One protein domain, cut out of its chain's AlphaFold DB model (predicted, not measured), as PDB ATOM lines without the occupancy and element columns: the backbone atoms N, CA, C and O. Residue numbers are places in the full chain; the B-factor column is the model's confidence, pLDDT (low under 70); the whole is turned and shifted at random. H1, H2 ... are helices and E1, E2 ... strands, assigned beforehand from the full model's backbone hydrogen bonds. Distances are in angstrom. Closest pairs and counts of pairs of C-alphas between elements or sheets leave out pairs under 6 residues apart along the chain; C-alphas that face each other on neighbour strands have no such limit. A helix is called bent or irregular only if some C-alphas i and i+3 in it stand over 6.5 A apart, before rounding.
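This is residues 2 to 54 of the 106 residues of the protein "Nudix hydrolase domain-containing protein" of Listeria aquatica FSL S10-1188 (UniProt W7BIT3). A long two-stranded hairpin, E1 and E2, has the single helix H1 packed on it, more on E2 than on E1, through H1's residues 4 to 12. At one end of the hairpin the turn, residues 32 to 37, sticks out free; towards the other end, residues 18 to 19 pair with residues 49 to 50, antiparallel. The printed part has 53 residues, with one named helix followed by two named strands that make an antiparallel sheet, and its class is mixed, helices and strands. It is loose, with a radius of gyration of the C-alphas of 12.9 A, and spans 43 by 18 by 16 A.

H1, residues 2 to 16, comes closest to E1, residues 22 to 30, at the C-alphas of Lys 5 and Leu 23, 7.3 A apart. Its closest C-alphas to E2, residues 39 to 46, are those of Lys 4 and His 41, 7.2 A apart. In H1, 10 of 11 O i to N i+4 pairs are within hydrogen-bond range. E1 and E2 form a hairpin, antiparallel at 157 degrees between their directions. N 24 and O 44, at 2.9 A, and N 42 and O 27, at 2.8 A, are within hydrogen-bond range.

H1 begins at C-alpha 2, (177.289, 165.932, 173.986), and measures 21.9 A from first to last C-alpha. It is neither bent nor irregular, but only just: C-alphas 2 and 5 are 6.3 A apart. E1 measures 24.4 A. E2 measures 22.9 A and ends at C-alpha 46, (168.162, 152.787, 183.467).

The two C-alphas farthest apart, those of Gly 34 and Gln 52, are 42.9 A apart. The printed part has no cut. The link from H1 to E1 is tight and that from E1 to E2 is short. The mean pLDDT of the printed part is 95.1, and residue 2 is under 70.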
ATOM      1  N   LYS A   2     177.354 167.266 174.631       53.09
ATOM      2  CA  LYS A   2     177.289 165.932 173.986       53.09
ATOM      3  C   LYS A   2     178.446 164.962 174.325       53.09
ATOM      4  O   LYS A   2     178.276 163.777 174.111       53.09
ATOM      5  N   THR A   3     179.563 165.412 174.903       84.81
ATOM      6  CA  THR A   3     180.754 164.562 175.133       84.81
ATOM      7  C   THR A   3     180.691 163.707 176.408       84.81
ATOM      8  O   THR A   3     180.981 162.522 176.353       84.81
ATOM      9  N   LYS A   4     180.252 164.259 177.550       94.88
ATOM     10  CA  LYS A   4     180.321 163.567 178.859       94.88
ATOM     11  C   LYS A   4     179.380 162.363 178.970       94.88
ATOM     12  O   LYS A   4     179.762 161.338 179.516       94.88
ATOM     13  N   LYS A   5     178.183 162.459 178.382       96.12
ATOM     14  CA  LYS A   5     177.234 161.337 178.302       96.12
ATOM     15  C   LYS A   5     177.771 160.189 177.437       96.12
ATOM     16  O   LYS A   5     177.502 159.037 177.747       96.12
ATOM     17  N   ILE A   6     178.512 160.503 176.368       96.38
ATOM     18  CA  ILE A   6     179.157 159.490 175.517       96.38
ATOM     19  C   ILE A   6     180.254 158.781 176.310       96.38
ATOM     20  O   ILE A   6     180.288 157.559 176.297       96.38
ATOM     21  N   THR A   7     181.082 159.532 177.045       96.06
ATOM     22  CA  THR A   7     182.079 158.953 177.956       96.06
ATOM     23  C   THR A   7     181.417 158.042 178.987       96.06
ATOM     24  O   THR A   7     181.758 156.875 179.039       96.06
ATOM     25  N   ALA A   8     180.395 158.511 179.712       97.12
ATOM     26  CA  ALA A   8     179.699 157.690 180.708       97.12
ATOM     27  C   ALA A   8     179.087 156.401 180.123       97.12
ATOM     28  O   ALA A   8     179.066 155.374 180.790       97.12
ATOM     29  N   ALA A   9     178.585 156.444 178.883       97.12
ATOM     30  CA  ALA A   9     178.083 155.255 178.199       97.12
ATOM     31  C   ALA A   9     179.202 154.275 177.819       97.12
ATOM     32  O   ALA A   9     178.997 153.070 177.920       97.12
ATOM     33  N   ARG A  10     180.352 154.799 177.376       96.62
ATOM     34  CA  ARG A  10     181.535 154.010 177.029       96.62
ATOM     35  C   ARG A  10     182.130 153.336 178.269       96.62
ATOM     36  O   ARG A  10     182.245 152.121 178.246       96.62
ATOM     37  N   GLU A  11     182.398 154.088 179.342       96.81
ATOM     38  CA  GLU A  11     182.973 153.516 180.575       96.81
ATOM     39  C   GLU A  11     182.046 152.460 181.185       96.81
ATOM     40  O   GLU A  11     182.495 151.406 181.612       96.81
ATOM     41  N   LEU A  12     180.724 152.684 181.169       97.38
ATOM     42  CA  LEU A  12     179.766 151.681 181.641       97.38
ATOM     43  C   LEU A  12     179.903 150.353 180.874       97.38
ATOM     44  O   LEU A  12     179.792 149.280 181.475       97.38
ATOM     45  N   GLU A  13     180.120 150.419 179.560       96.69
ATOM     46  CA  GLU A  13     180.338 149.238 178.727       96.69
ATOM     47  C   GLU A  13     181.685 148.577 179.035       96.69
ATOM     48  O   GLU A  13     181.713 147.365 179.239       96.69
ATOM     49  N   GLU A  14     182.762 149.356 179.077       95.69
ATOM     50  CA  GLU A  14     184.137 148.875 179.263       95.69
ATOM     51  C   GLU A  14     184.347 148.282 180.664       95.69
ATOM     52  O   GLU A  14     184.748 147.127 180.788       95.69
ATOM     53  N   GLU A  15     183.963 149.003 181.721       95.69
ATOM     54  CA  GLU A  15     184.203 148.593 183.109       95.69
ATOM     55  C   GLU A  15     183.247 147.498 183.602       95.69
ATOM     56  O   GLU A  15     183.583 146.720 184.499       95.69
ATOM     57  N   THR A  16     182.021 147.439 183.062       95.81
ATOM     58  CA  THR A  16     180.968 146.551 183.601       95.81
ATOM     59  C   THR A  16     180.385 145.560 182.596       95.81
ATOM     60  O   THR A  16     179.601 144.682 182.976       95.81
ATOM     61  N   GLY A  17     180.714 145.685 181.309       96.25
ATOM     62  CA  GLY A  17     180.134 144.870 180.243       96.25
ATOM     63  C   GLY A  17     178.639 145.118 180.018       96.25
ATOM     64  O   GLY A  17     177.922 144.220 179.556       96.25
ATOM     65  N   ARG A  18     178.125 146.300 180.389       97.25
ATOM     66  CA  ARG A  18     176.695 146.637 180.320       97.25
ATOM     67  C   ARG A  18     176.420 147.875 179.487       97.25
ATOM     68  O   ARG A  18     177.226 148.785 179.390       97.25
ATOM     69  N   VAL A  19     175.201 147.941 178.968       97.88
ATOM     70  CA  VAL A  19     174.649 149.146 178.342       97.88
ATOM     71  C   VAL A  19     173.355 149.546 179.026       97.88
ATOM     72  O   VAL A  19     172.586 148.695 179.472       97.88
ATOM     73  N   ALA A  20     173.103 150.848 179.089       97.88
ATOM     74  CA  ALA A  20     171.854 151.404 179.587       97.88
ATOM     75  C   ALA A  20     170.918 151.730 178.418       97.88
ATOM     76  O   ALA A  20     171.360 152.276 177.406       97.88
ATOM     77  N   GLY A  21     169.619 151.461 178.570       97.38
ATOM     78  CA  GLY A  21     168.612 151.975 177.638       97.38
ATOM     79  C   GLY A  21     168.532 153.501 177.693       97.38
ATOM     80  O   GLY A  21     168.464 154.161 176.655       97.38
ATOM     81  N   THR A  22     168.622 154.068 178.901       97.19
ATOM     82  CA  THR A  22     168.679 155.518 179.113       97.19
ATOM     83  C   THR A  22     169.746 155.884 180.139       97.19
ATOM     84  O   THR A  22     169.819 155.296 181.213       97.19
ATOM     85  N   LEU A  23     170.536 156.914 179.820       97.31
ATOM     86  CA  LEU A  23     171.395 157.625 180.769       97.31
ATOM     87  C   LEU A  23     170.822 159.020 181.028       97.31
ATOM     88  O   LEU A  23     170.821 159.878 180.128       97.31
ATOM     89  N   SER A  24     170.350 159.233 182.252       96.19
ATOM     90  CA  SER A  24     169.782 160.491 182.740       96.19
ATOM     91  C   SER A  24     170.849 161.267 183.497       96.19
ATOM     92  O   SER A  24     171.496 160.721 184.385       96.19
ATOM     93  N   TYR A  25     171.076 162.531 183.140       97.19
ATOM     94  CA  TYR A  25     172.016 163.371 183.883       97.19
ATOM     95  C   TYR A  25     171.472 163.641 185.286       97.19
ATOM     96  O   TYR A  25     170.323 164.059 185.413       97.19
ATOM     97  N   LEU A  26     172.301 163.419 186.306       96.94
ATOM     98  CA  LEU A  26     171.947 163.675 187.696       96.94
ATOM     99  C   LEU A  26     172.530 165.003 188.174       96.94
ATOM    100  O   LEU A  26     171.795 165.913 188.544       96.94
ATOM    101  N   THR A  27     173.855 165.112 188.188       97.31
ATOM    102  CA  THR A  27     174.539 166.297 188.710       97.31
ATOM    103  C   THR A  27     175.983 166.363 188.227       97.31
ATOM    104  O   THR A  27     176.493 165.432 187.600       97.31
ATOM    105  N   SER A  28     176.660 167.451 188.573       97.06
ATOM    106  CA  SER A  28     178.107 167.565 188.494       97.06
ATOM    107  C   SER A  28     178.646 168.286 189.716       97.06
ATOM    108  O   SER A  28     178.028 169.252 190.167       97.06
ATOM    109  N   PHE A  29     179.803 167.866 190.215       96.69
ATOM    110  CA  PHE A  29     180.448 168.506 191.358       96.69
ATOM    111  C   PHE A  29     181.969 168.440 191.246       96.69
ATOM    112  O   PHE A  29     182.524 167.508 190.660       96.69
ATOM    113  N   TYR A  30     182.630 169.457 191.798       96.94
ATOM    114  CA  TYR A  30     184.077 169.442 191.963       96.94
ATOM    115  C   TYR A  30     184.435 168.466 193.076       96.94
ATOM    116  O   TYR A  30     183.874 168.551 194.170       96.94
ATOM    117  N   THR A  31     185.369 167.558 192.812       94.69
ATOM    118  CA  THR A  31     185.833 166.585 193.816       94.69
ATOM    119  C   THR A  31     186.622 167.266 194.926       94.69
ATOM    120  O   THR A  31     186.606 166.822 196.074       94.69
ATOM    121  N   ALA A  32     187.301 168.358 194.578       94.75
ATOM    122  CA  ALA A  32     188.363 168.924 195.385       94.75
ATOM    123  C   ALA A  32     188.687 170.390 195.015       94.75
ATOM    124  O   ALA A  32     189.814 170.703 194.634       94.75
ATOM    125  N   PRO A  33     187.743 171.335 195.165       92.00
ATOM    126  CA  PRO A  33     187.868 172.696 194.621       92.00
ATOM    127  C   PRO A  33     189.037 173.528 195.184       92.00
ATOM    128  O   PRO A  33     189.360 174.577 194.639       92.00
ATOM    129  N   GLY A  34     189.669 173.086 196.277       95.38
ATOM    130  CA  GLY A  34     190.867 173.720 196.832       95.38
ATOM    131  C   GLY A  34     192.192 173.259 196.211       95.38
ATOM    132  O   GLY A  34     193.211 173.891 196.472       95.38
ATOM    133  N   PHE A  35     192.203 172.171 195.432       93.38
ATOM    134  CA  PHE A  35     193.436 171.603 194.865       93.38
ATOM    135  C   PHE A  35     193.307 171.043 193.441       93.38
ATOM    136  O   PHE A  35     194.325 170.824 192.792       93.38
ATOM    137  N   SER A  36     192.089 170.795 192.961       95.69
ATOM    138  CA  SER A  36     191.806 170.193 191.660       95.69
ATOM    139  C   SER A  36     190.648 170.923 190.984       95.69
ATOM    140  O   SER A  36     189.669 171.303 191.632       95.69
ATOM    141  N   ASP A  37     190.752 171.096 189.671       95.56
ATOM    142  CA  ASP A  37     189.678 171.577 188.801       95.56
ATOM    143  C   ASP A  37     188.826 170.428 188.230       95.56
ATOM    144  O   ASP A  37     187.954 170.649 187.385       95.56
ATOM    145  N   GLU A  38     189.034 169.202 188.721       96.44
ATOM    146  CA  GLU A  38     188.269 168.025 188.330       96.44
ATOM    147  C   GLU A  38     186.779 168.196 188.657       96.44
ATOM    148  O   GLU A  38     186.354 168.238 189.816       96.44
ATOM    149  N   LEU A  39     185.977 168.244 187.593       96.12
ATOM    150  CA  LEU A  39     184.522 168.277 187.641       96.12
ATOM    151  C   LEU A  39     183.961 166.929 187.179       96.12
ATOM    152  O   LEU A  39     183.982 166.605 185.986       96.12
ATOM    153  N   LEU A  40     183.410 166.160 188.117       97.06
ATOM    154  CA  LEU A  40     182.728 164.907 187.807       97.06
ATOM    155  C   LEU A  40     181.302 165.168 187.340       97.06
ATOM    156  O   LEU A  40     180.624 166.052 187.854       97.06
ATOM    157  N   HIS A  41     180.832 164.361 186.390       97.31
ATOM    158  CA  HIS A  41     179.451 164.366 185.914       97.31
ATOM    159  C   HIS A  41     178.820 163.006 186.212       97.31
ATOM    160  O   HIS A  41     179.261 161.994 185.672       97.31
ATOM    161  N   ILE A  42     177.786 162.986 187.049       97.75
ATOM    162  CA  ILE A  42     177.099 161.765 187.472       97.75
ATOM    163  C   ILE A  42     175.837 161.569 186.634       97.75
ATOM    164  O   ILE A  42     175.068 162.509 186.400       97.75
ATOM    165  N   TYR A  43     175.614 160.331 186.206       97.69
ATOM    166  CA  TYR A  43     174.441 159.905 185.451       97.69
ATOM    167  C   TYR A  43     173.767 158.725 186.150       97.69
ATOM    168  O   TYR A  43     174.435 157.904 186.771       97.69
ATOM    169  N   VAL A  44     172.448 158.621 186.005       97.50
ATOM    170  CA  VAL A  44     171.674 157.439 186.397       97.50
ATOM    171  C   VAL A  44     171.422 156.596 185.155       97.50
ATOM    172  O   VAL A  44     170.906 157.093 184.148       97.50
ATOM    173  N   ALA A  45     171.805 155.326 185.229       97.69
ATOM    174  CA  ALA A  45     171.593 154.342 184.181       97.69
ATOM    175  C   ALA A  45     170.300 153.558 184.435       97.69
ATOM    176  O   ALA A  45     170.126 152.956 185.492       97.69
ATOM    177  N   HIS A  46     169.411 153.544 183.447       96.50
ATOM    178  CA  HIS A  46     168.162 152.787 183.467       96.50
ATOM    179  C   HIS A  46     168.168 151.706 182.387       96.50
ATOM    180  O   HIS A  46     168.844 151.838 181.362       96.50
ATOM    181  N   ASP A  47     167.383 150.652 182.618       97.06
ATOM    182  CA  ASP A  47     167.211 149.529 181.693       97.06
ATOM    183  C   ASP A  47     168.546 148.873 181.309       97.06
ATOM    184  O   ASP A  47     168.858 148.695 180.128       97.06
ATOM    185  N   LEU A  48     169.360 148.565 182.325       97.25
ATOM    186  CA  LEU A  48     170.668 147.940 182.150       97.25
ATOM    187  C   LEU A  48     170.544 146.560 181.498       97.25
ATOM    188  O   LEU A  48     169.745 145.719 181.911       97.25
ATOM    189  N   LYS A  49     171.394 146.308 180.503       97.19
ATOM    190  CA  LYS A  49     171.509 145.022 179.811       97.19
ATOM    191  C   LYS A  49     172.966 144.603 179.759       97.19
ATOM    192  O   LYS A  49     173.825 145.398 179.389       97.19
ATOM    193  N   LYS A  50     173.233 143.345 180.106       96.25
ATOM    194  CA  LYS A  50     174.559 142.741 179.957       96.25
ATOM    195  C   LYS A  50     174.806 142.404 178.489       96.25
ATOM    196  O   LYS A  50     173.937 141.817 177.842       96.25
ATOM    197  N   LEU A  51     175.976 142.757 177.978       94.62
ATOM    198  CA  LEU A  51     176.402 142.379 176.637       94.62
ATOM    199  C   LEU A  51     177.130 141.031 176.659       94.62
ATOM    200  O   LEU A  51     177.860 140.716 177.597       94.62
ATOM    201  N   GLN A  52     176.943 140.234 175.604       89.94
ATOM    202  CA  GLN A  52     177.728 139.008 175.395       89.94
ATOM    203  C   GLN A  52     179.170 139.330 174.982       89.94
ATOM    204  O   GLN A  52     180.103 138.655 175.405       89.94
ATOM    205  N   HIS A  53     179.338 140.395 174.196       91.06
ATOM    206  CA  HIS A  53     180.619 140.961 173.798       91.06
ATOM    207  C   HIS A  53     180.592 142.451 174.127       91.06
ATOM    208  O   HIS A  53     179.683 143.150 173.685       91.06
ATOM    209  N   HIS A  54     181.551 142.901 174.923       91.06
ATOM    210  CA  HIS A  54     181.727 144.292 175.324       91.06
ATOM    211  C   HIS A  54     183.134 144.738 174.940       91.06
ATOM    212  O   HIS A  54     184.006 143.906 174.659       91.06
TER     213      HIS A  54